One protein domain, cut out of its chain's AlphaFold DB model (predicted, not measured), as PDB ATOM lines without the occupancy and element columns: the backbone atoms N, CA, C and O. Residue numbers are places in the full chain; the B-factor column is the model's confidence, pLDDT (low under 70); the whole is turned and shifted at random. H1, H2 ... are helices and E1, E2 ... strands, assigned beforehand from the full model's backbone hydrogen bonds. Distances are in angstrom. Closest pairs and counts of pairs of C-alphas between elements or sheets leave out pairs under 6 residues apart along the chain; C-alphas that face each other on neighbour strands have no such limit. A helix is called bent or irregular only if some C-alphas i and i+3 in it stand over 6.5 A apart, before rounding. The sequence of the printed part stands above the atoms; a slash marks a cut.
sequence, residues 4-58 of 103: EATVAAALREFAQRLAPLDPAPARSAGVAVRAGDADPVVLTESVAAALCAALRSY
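What this domain is: This is residues 4 to 58 of the 103 residues of an uncharacterized protein of Micromonospora sp. Llam0 (UniProt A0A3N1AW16). A long helix, H1, runs beside a small two-stranded hairpin of E1 and E2, nearer to E2. A second helix, H2, rises from the end of that hairpin, meets the later part of H1 at a steep angle, and sticks out of the body with residues 52 to 57, followed by residue 58. The printed part has 55 residues, with two named helices and two named strands in the order H1, E1, E2, H2; the sheet's order is E1 - E2, antiparallel, and the class is mostly helix. The whole is compact, with a radius of gyration of the C-alphas of 11.0 A, and spans 30 by 25 by 16 A.

How they stand to each other: Start at the first printed residue, where H1 takes residues 4 to 21. It is irregular: C-alphas 17 and 20 are 7.1 A apart, and its line is a rough one. Next look at E1, residues 31 to 33, and E2, residues 41 to 43, which form a hairpin. They are antiparallel, with 150 degrees between their directions, and the C-alphas of Ala 32 and Val 42 face each other at 4.5 A. Across the pair, find N 31 and O 43 at 2.8 A and N 33 and O 41 at 2.9 A, both within hydrogen-bond range. The closest C-alphas of H1 and E2 are those of Arg 12 and Val 41, 6.4 A apart. Then comes H2, residues 45 to 57. H1 and H2 only just touch, with 3 pairs of C-alphas within 8 A, made by residues 15 to 19 of H1 alone and residue 47 of H2 alone. Their closest C-alphas are those of Ala 15 and Val 47, 6.1 A apart. They run opposite ways at a steep tilt of 62 degrees. The closest C-alphas of E1 and H2 are those of Val 31 and Ala 48, 6.8 A apart. In H2 every O i to N i+4 pair is within hydrogen-bond range; in H1, 12 of 14 are.

Where its parts are: Find C-alpha 4 at (104.529, 73.222, 139.324); from there H1 runs 26.5 A to C-alpha 21. E1 begins at C-alpha 31, at (98.386, 80.824, 154.006), and is 6.3 A long, as is E2, from C-alpha 41 to C-alpha 43. H2 runs 18.3 A from C-alpha 45 to C-alpha 57, at (101.589, 61.414, 157.616).

The domain as a whole: The two C-alphas farthest apart are those of Pro 23 and Asp 37, at 30.8 A. The printed part has no cut. The link from E2 to H2 is tight, with 1 residue, and those from H1 to E1 and from E1 to E2 are short, with 9 and 7 residues. Residues 52 to 58, of which 52 to 57 belong to H2, stand free. The mean pLDDT of the printed part is 87.0, and in the link from H1 to E1 you will find residues 24 to 29 under 70.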
ATOM      1  N   GLU A   4     105.128  72.070 138.651       91.69
ATOM      2  CA  GLU A   4     104.529  73.222 139.324       91.69
ATOM      3  C   GLU A   4     103.016  73.288 139.096       91.69
ATOM      4  O   GLU A   4     102.242  73.423 140.045       91.69
ATOM      5  N   ALA A   5     102.578  73.131 137.842       90.12
ATOM      6  CA  ALA A   5     101.162  73.141 137.485       90.12
ATOM      7  C   ALA A   5     100.412  71.978 138.149       90.12
ATOM      8  O   ALA A   5      99.272  72.138 138.594       90.12
ATOM      9  N   THR A   6     101.078  70.826 138.263       93.00
ATOM     10  CA  THR A   6     100.543  69.633 138.931       93.00
ATOM     11  C   THR A   6     100.371  69.875 140.433       93.00
ATOM     12  O   THR A   6      99.303  69.600 140.981       93.00
ATOM     13  N   VAL A   7     101.375  70.459 141.096       93.38
ATOM     14  CA  VAL A   7     101.301  70.815 142.523       93.38
ATOM     15  C   VAL A   7     100.207  71.858 142.774       93.38
ATOM     16  O   VAL A   7      99.395  71.688 143.682       93.38
ATOM     17  N   ALA A   8     100.131  72.908 141.951       92.25
ATOM     18  CA  ALA A   8      99.109  73.945 142.086       92.25
ATOM     19  C   ALA A   8      97.686  73.387 141.907       92.25
ATOM     20  O   ALA A   8      96.771  73.780 142.633       92.25
ATOM     21  N   ALA A   9      97.490  72.466 140.957       93.75
ATOM     22  CA  ALA A   9      96.210  71.793 140.758       93.75
ATOM     23  C   ALA A   9      95.825  70.931 141.970       93.75
ATOM     24  O   ALA A   9      94.710  71.064 142.471       93.75
ATOM     25  N   ALA A  10      96.762  70.134 142.491       95.12
ATOM     26  CA  ALA A  10      96.531  69.291 143.662       95.12
ATOM     27  C   ALA A  10      96.183  70.110 144.918       95.12
ATOM     28  O   ALA A  10      95.269  69.751 145.658       95.12
ATOM     29  N   LEU A  11      96.860  71.244 145.142       94.06
ATOM     30  CA  LEU A  11      96.548  72.153 146.252       94.06
ATOM     31  C   LEU A  11      95.142  72.755 146.126       94.06
ATOM     32  O   LEU A  11      94.417  72.826 147.120       94.06
ATOM     33  N   ARG A  12      94.731  73.153 144.913       93.44
ATOM     34  CA  ARG A  12      93.376  73.669 144.649       93.44
ATOM     35  C   ARG A  12      92.309  72.610 144.890       93.44
ATOM     36  O   ARG A  12      91.326  72.895 145.567       93.44
ATOM     37  N   GLU A  13      92.514  71.400 144.381       95.38
ATOM     38  CA  GLU A  13      91.593  70.280 144.584       95.38
ATOM     39  C   GLU A  13      91.469  69.923 146.074       95.38
ATOM     40  O   GLU A  13      90.366  69.762 146.597       95.38
ATOM     41  N   PHE A  14      92.597  69.875 146.788       94.25
ATOM     42  CA  PHE A  14      92.621  69.621 148.225       94.25
ATOM     43  C   PHE A  14      91.820  70.669 149.008       94.25
ATOM     44  O   PHE A  14      90.992  70.305 149.845       94.25
ATOM     45  N   ALA A  15      92.016  71.957 148.704       91.44
ATOM     46  CA  ALA A  15      91.273  73.049 149.327       91.44
ATOM     47  C   ALA A  15      89.771  72.977 149.012       91.44
ATOM     48  O   ALA A  15      88.948  73.098 149.916       91.44
ATOM     49  N   GLN A  16      89.401  72.710 147.756       92.44
ATOM     50  CA  GLN A  16      88.002  72.558 147.340       92.44
ATOM     51  C   GLN A  16      87.303  71.407 148.066       92.44
ATOM     52  O   GLN A  16      86.162  71.557 148.500       92.44
ATOM     53  N   ARG A  17      87.990  70.275 148.249       93.94
ATOM     54  CA  ARG A  17      87.450  69.111 148.965       93.94
ATOM     55  C   ARG A  17      87.187  69.398 150.445       93.94
ATOM     56  O   ARG A  17      86.266  68.821 151.016       93.94
ATOM     57  N   LEU A  18      87.994  70.257 151.063       90.31
ATOM     58  CA  LEU A  18      87.883  70.594 152.483       90.31
ATOM     59  C   LEU A  18      87.027  71.832 152.761       90.31
ATOM     60  O   LEU A  18      86.576  71.989 153.890       90.31
ATOM     61  N   ALA A  19      86.753  72.671 151.761       86.06
ATOM     62  CA  ALA A  19      85.946  73.879 151.927       86.06
ATOM     63  C   ALA A  19      84.576  73.637 152.606       86.06
ATOM     64  O   ALA A  19      84.217  74.429 153.475       86.06
ATOM     65  N   PRO A  20      83.825  72.550 152.317       87.25
ATOM     66  CA  PRO A  20      82.565  72.263 153.016       87.25
ATOM     67  C   PRO A  20      82.732  71.872 154.492       87.25
ATOM     68  O   PRO A  20      81.757  71.878 155.239       87.25
ATOM     69  N   LEU A  21      83.941  71.479 154.898       84.50
ATOM     70  CA  LEU A  21      84.277  71.047 156.256       84.50
ATOM     71  C   LEU A  21      84.909  72.178 157.080       84.50
ATOM     72  O   LEU A  21      85.219  71.970 158.252       84.50
ATOM     73  N   ASP A  22      85.127  73.349 156.477       80.19
ATOM     74  CA  ASP A  22      85.763  74.486 157.129       80.19
ATOM     75  C   ASP A  22      84.771  75.194 158.068       80.19
ATOM     76  O   ASP A  22      83.773  75.752 157.601       80.19
ATOM     77  N   PRO A  23      85.011  75.207 159.392       74.12
ATOM     78  CA  PRO A  23      84.079  75.803 160.343       74.12
ATOM     79  C   PRO A  23      84.030  77.341 160.285       74.12
ATOM     80  O   PRO A  23      83.104  77.926 160.849       74.12
ATOM     81  N   ALA A  24      85.001  78.019 159.652       69.06
ATOM     82  CA  ALA A  24      85.046  79.487 159.617       69.06
ATOM     83  C   ALA A  24      85.824  80.075 158.412       69.06
ATOM     84  O   ALA A  24      86.776  80.838 158.608       69.06
ATOM     85  N   PRO A  25      85.386  79.836 157.162       63.06
ATOM     86  CA  PRO A  25      86.149  80.197 155.960       63.06
ATOM     87  C   PRO A  25      86.371  81.710 155.774       63.06
ATOM     88  O   PRO A  25      87.303  82.124 155.092       63.06
ATOM     89  N   ALA A  26      85.533  82.558 156.379       60.12
ATOM     90  CA  ALA A  26      85.552  84.011 156.175       60.12
ATOM     91  C   ALA A  26      86.406  84.801 157.190       60.12
ATOM     92  O   ALA A  26      86.500  86.021 157.070       60.12
ATOM     93  N   ARG A  27      86.977  84.154 158.220       58.19
ATOM     94  CA  ARG A  27      87.662  84.856 159.332       58.19
ATOM     95  C   ARG A  27      89.122  84.469 159.554       58.19
ATOM     96  O   ARG A  27      89.795  85.149 160.323       58.19
ATOM     97  N   SER A  28      89.629  83.424 158.908       59.78
ATOM     98  CA  SER A  28      91.023  83.016 159.080       59.78
ATOM     99  C   SER A  28      91.936  83.800 158.138       59.78
ATOM    100  O   SER A  28      91.768  83.724 156.920       59.78
ATOM    101  N   ALA A  29      92.933  84.504 158.678       63.84
ATOM    102  CA  ALA A  29      94.100  84.887 157.892       63.84
ATOM    103  C   ALA A  29      94.699  83.604 157.287       63.84
ATOM    104  O   ALA A  29      95.070  82.686 158.015       63.84
ATOM    105  N   GLY A  30      94.680  83.498 155.959       77.44
ATOM    106  CA  GLY A  30      95.083  82.287 155.251       77.44
ATOM    107  C   GLY A  30      96.586  82.207 154.990       77.44
ATOM    108  O   GLY A  30      97.321  83.183 155.139       77.44
ATOM    109  N   VAL A  31      97.033  81.040 154.532       88.69
ATOM    110  CA  VAL A  31      98.386  80.824 154.006       88.69
ATOM    111  C   VAL A  31      98.315  80.809 152.483       88.69
ATOM    112  O   VAL A  31      97.553  80.039 151.905       88.69
ATOM    113  N   ALA A  32      99.119  81.639 151.820       91.56
ATOM    114  CA  ALA A  32      99.280  81.591 150.372       91.56
ATOM    115  C   ALA A  32     100.435  80.647 150.006       91.56
ATOM    116  O   ALA A  32     101.576  80.872 150.413       91.56
ATOM    117  N   VAL A  33     100.148  79.601 149.232       91.50
ATOM    118  CA  VAL A  33     101.149  78.645 148.739       91.50
ATOM    119  C   VAL A  33     101.320  78.826 147.239       91.50
ATOM    120  O   VAL A  33     100.348  78.776 146.487       91.50
ATOM    121  N   ARG A  34     102.563  79.020 146.792       92.62
ATOM    122  CA  ARG A  34     102.906  79.213 145.380       92.62
ATOM    123  C   ARG A  34     103.789  78.069 144.881       92.62
ATOM    124  O   ARG A  34     104.779  77.741 145.528       92.62
ATOM    125  N   ALA A  35     103.440  77.490 143.734       91.50
ATOM    126  CA  ALA A  35     104.253  76.494 143.038       91.50
ATOM    127  C   ALA A  35     104.858  77.135 141.779       91.50
ATOM    128  O   ALA A  35     104.137  77.423 140.825       91.50
ATOM    129  N   GLY A  36     106.167  77.401 141.806       89.19
ATOM    130  CA  GLY A  36     106.863  78.136 140.743       89.19
ATOM    131  C   GLY A  36     106.258  79.518 140.488       89.19
ATOM    132  O   GLY A  36     106.038  80.285 141.427       89.19
ATOM    133  N   ASP A  37     105.965  79.809 139.223       87.88
ATOM    134  CA  ASP A  37     105.366  81.076 138.780       87.88
ATOM    135  C   ASP A  37     103.838  81.023 138.628       87.88
ATOM    136  O   ASP A  37     103.235  81.959 138.112       87.88
ATOM    137  N   ALA A  38     103.190  79.949 139.091       84.44
ATOM    138  CA  ALA A  38     101.733  79.861 139.095       84.44
ATOM    139  C   ALA A  38     101.100  80.840 140.101       84.44
ATOM    140  O   ALA A  38     101.725  81.228 141.093       84.44
ATOM    141  N   ASP A  39      99.823  81.170 139.886       87.00
ATOM    142  CA  ASP A  39      99.047  81.943 140.855       87.00
ATOM    143  C   ASP A  39      99.001  81.232 142.220       87.00
ATOM    144  O   ASP A  39      98.840  80.004 142.284       87.00
ATOM    145  N   PRO A  40      99.135  81.980 143.331       90.56
ATOM    146  CA  PRO A  40      99.131  81.397 144.660       90.56
ATOM    147  C   PRO A  40      97.765  80.794 145.006       90.56
ATOM    148  O   PRO A  40      96.713  81.395 144.785       90.56
ATOM    149  N   VAL A  41      97.789  79.618 145.628       91.38
ATOM    150  CA  VAL A  41      96.611  78.979 146.215       91.38
ATOM    151  C   VAL A  41      96.481  79.460 147.655       91.38
ATOM    152  O   VAL A  41      97.379  79.243 148.470       91.38
ATOM    153  N   VAL A  42      95.370  80.121 147.968       90.50
ATOM    154  CA  VAL A  42      95.072  80.581 149.328       90.50
ATOM    155  C   VAL A  42      94.390  79.458 150.097       90.50
ATOM    156  O   VAL A  42      93.336  78.966 149.696       90.50
ATOM    157  N   LEU A  43      95.001  79.056 151.205       89.81
ATOM    158  CA  LEU A  43      94.487  78.052 152.127       89.81
ATOM    159  C   LEU A  43      93.961  78.756 153.377       89.81
ATOM    160  O   LEU A  43      94.652  79.605 153.941       89.81
ATOM    161  N   THR A  44      92.767  78.392 153.836       89.62
ATOM    162  CA  THR A  44      92.291  78.787 155.168       89.62
ATOM    163  C   THR A  44      93.108  78.075 156.248       89.62
ATOM    164  O   THR A  44      93.856  77.136 155.965       89.62
ATOM    165  N   GLU A  45      92.993  78.515 157.499       88.00
ATOM    166  CA  GLU A  45      93.754  77.927 158.612       88.00
ATOM    167  C   GLU A  45      93.474  76.423 158.779       88.00
ATOM    168  O   GLU A  45      94.400  75.625 158.934       88.00
ATOM    169  N   SER A  46      92.208  76.016 158.663       88.00
ATOM    170  CA  SER A  46      91.784  74.615 158.750       88.00
ATOM    171  C   SER A  46      92.362  73.769 157.607       88.00
ATOM    172  O   SER A  46      92.891  72.680 157.843       88.00
ATOM    173  N   VAL A  47      92.352  74.292 156.377       90.62
ATOM    174  CA  VAL A  47      92.953  73.631 155.208       90.62
ATOM    175  C   VAL A  47      94.476  73.543 155.343       90.62
ATOM    176  O   VAL A  47      95.058  72.500 155.042       90.62
ATOM    177  N   ALA A  48      95.137  74.591 155.839       91.19
ATOM    178  CA  ALA A  48      96.578  74.590 156.082       91.19
ATOM    179  C   ALA A  48      96.977  73.576 157.172       91.19
ATOM    180  O   ALA A  48      97.969  72.857 157.018       91.19
ATOM    181  N   ALA A  49      96.184  73.456 158.241       90.62
ATOM    182  CA  ALA A  49      96.380  72.448 159.277       90.62
ATOM    183  C   ALA A  49      96.218  71.021 158.722       90.62
ATOM    184  O   ALA A  49      97.045  70.149 159.006       90.62
ATOM    185  N   ALA A  50      95.205  70.795 157.878       92.19
ATOM    186  CA  ALA A  50      94.982  69.515 157.215       92.19
ATOM    187  C   ALA A  50      96.118  69.157 156.241       92.19
ATOM    188  O   ALA A  50      96.581  68.016 156.236       92.19
ATOM    189  N   LEU A  51      96.620  70.128 155.469       93.50
ATOM    190  CA  LEU A  51      97.786  69.940 154.600       93.50
ATOM    191  C   LEU A  51      99.017  69.542 155.421       93.50
ATOM    192  O   LEU A  51      99.693  68.568 155.098       93.50
ATOM    193  N   CYS A  52      99.281  70.249 156.521       94.12
ATOM    194  CA  CYS A  52     100.375  69.919 157.428       94.12
ATOM    195  C   CYS A  52     100.259  68.494 157.993       94.12
ATOM    196  O   CYS A  52     101.260  67.787 158.089       94.12
ATOM    197  N   ALA A  53      99.053  68.066 158.377       94.44
ATOM    198  CA  ALA A  53      98.816  66.708 158.854       94.44
ATOM    199  C   ALA A  53      99.078  65.665 157.755       94.44
ATOM    200  O   ALA A  53      99.783  64.691 158.009       94.44
ATOM    201  N   ALA A  54      98.596  65.906 156.531       93.50
ATOM    202  CA  ALA A  54      98.824  65.024 155.389       93.50
ATOM    203  C   ALA A  54     100.321  64.871 155.070       93.50
ATOM    204  O   ALA A  54     100.806  63.749 154.934       93.50
ATOM    205  N   LEU A  55     101.066  65.982 155.036       93.50
ATOM    206  CA  LEU A  55     102.513  65.976 154.795       93.50
ATOM    207  C   LEU A  55     103.276  65.233 155.896       93.50
ATOM    208  O   LEU A  55     104.171  64.455 155.593       93.50
ATOM    209  N   ARG A  56     102.904  65.423 157.168       90.75
ATOM    210  CA  ARG A  56     103.510  64.682 158.289       90.75
ATOM    211  C   ARG A  56     103.158  63.194 158.293       90.75
ATOM    212  O   ARG A  56     103.924  62.408 158.831       90.75
ATOM    213  N   SER A  57     102.009  62.816 157.735       87.25
ATOM    214  CA  SER A  57     101.589  61.414 157.616       87.25
ATOM    215  C   SER A  57     102.175  60.700 156.397       87.25
ATOM    216  O   SER A  57     102.001  59.489 156.256       87.25
ATOM    217  N   TYR A  58     102.835  61.434 155.496       85.44
ATOM    218  CA  TYR A  58     103.470  60.841 154.331       85.44
ATOM    219  C   TYR A  58     104.609  59.919 154.772       85.44
ATOM    220  O   TYR A  58     105.522  60.337 155.480       85.44
TER     221      TYR A  58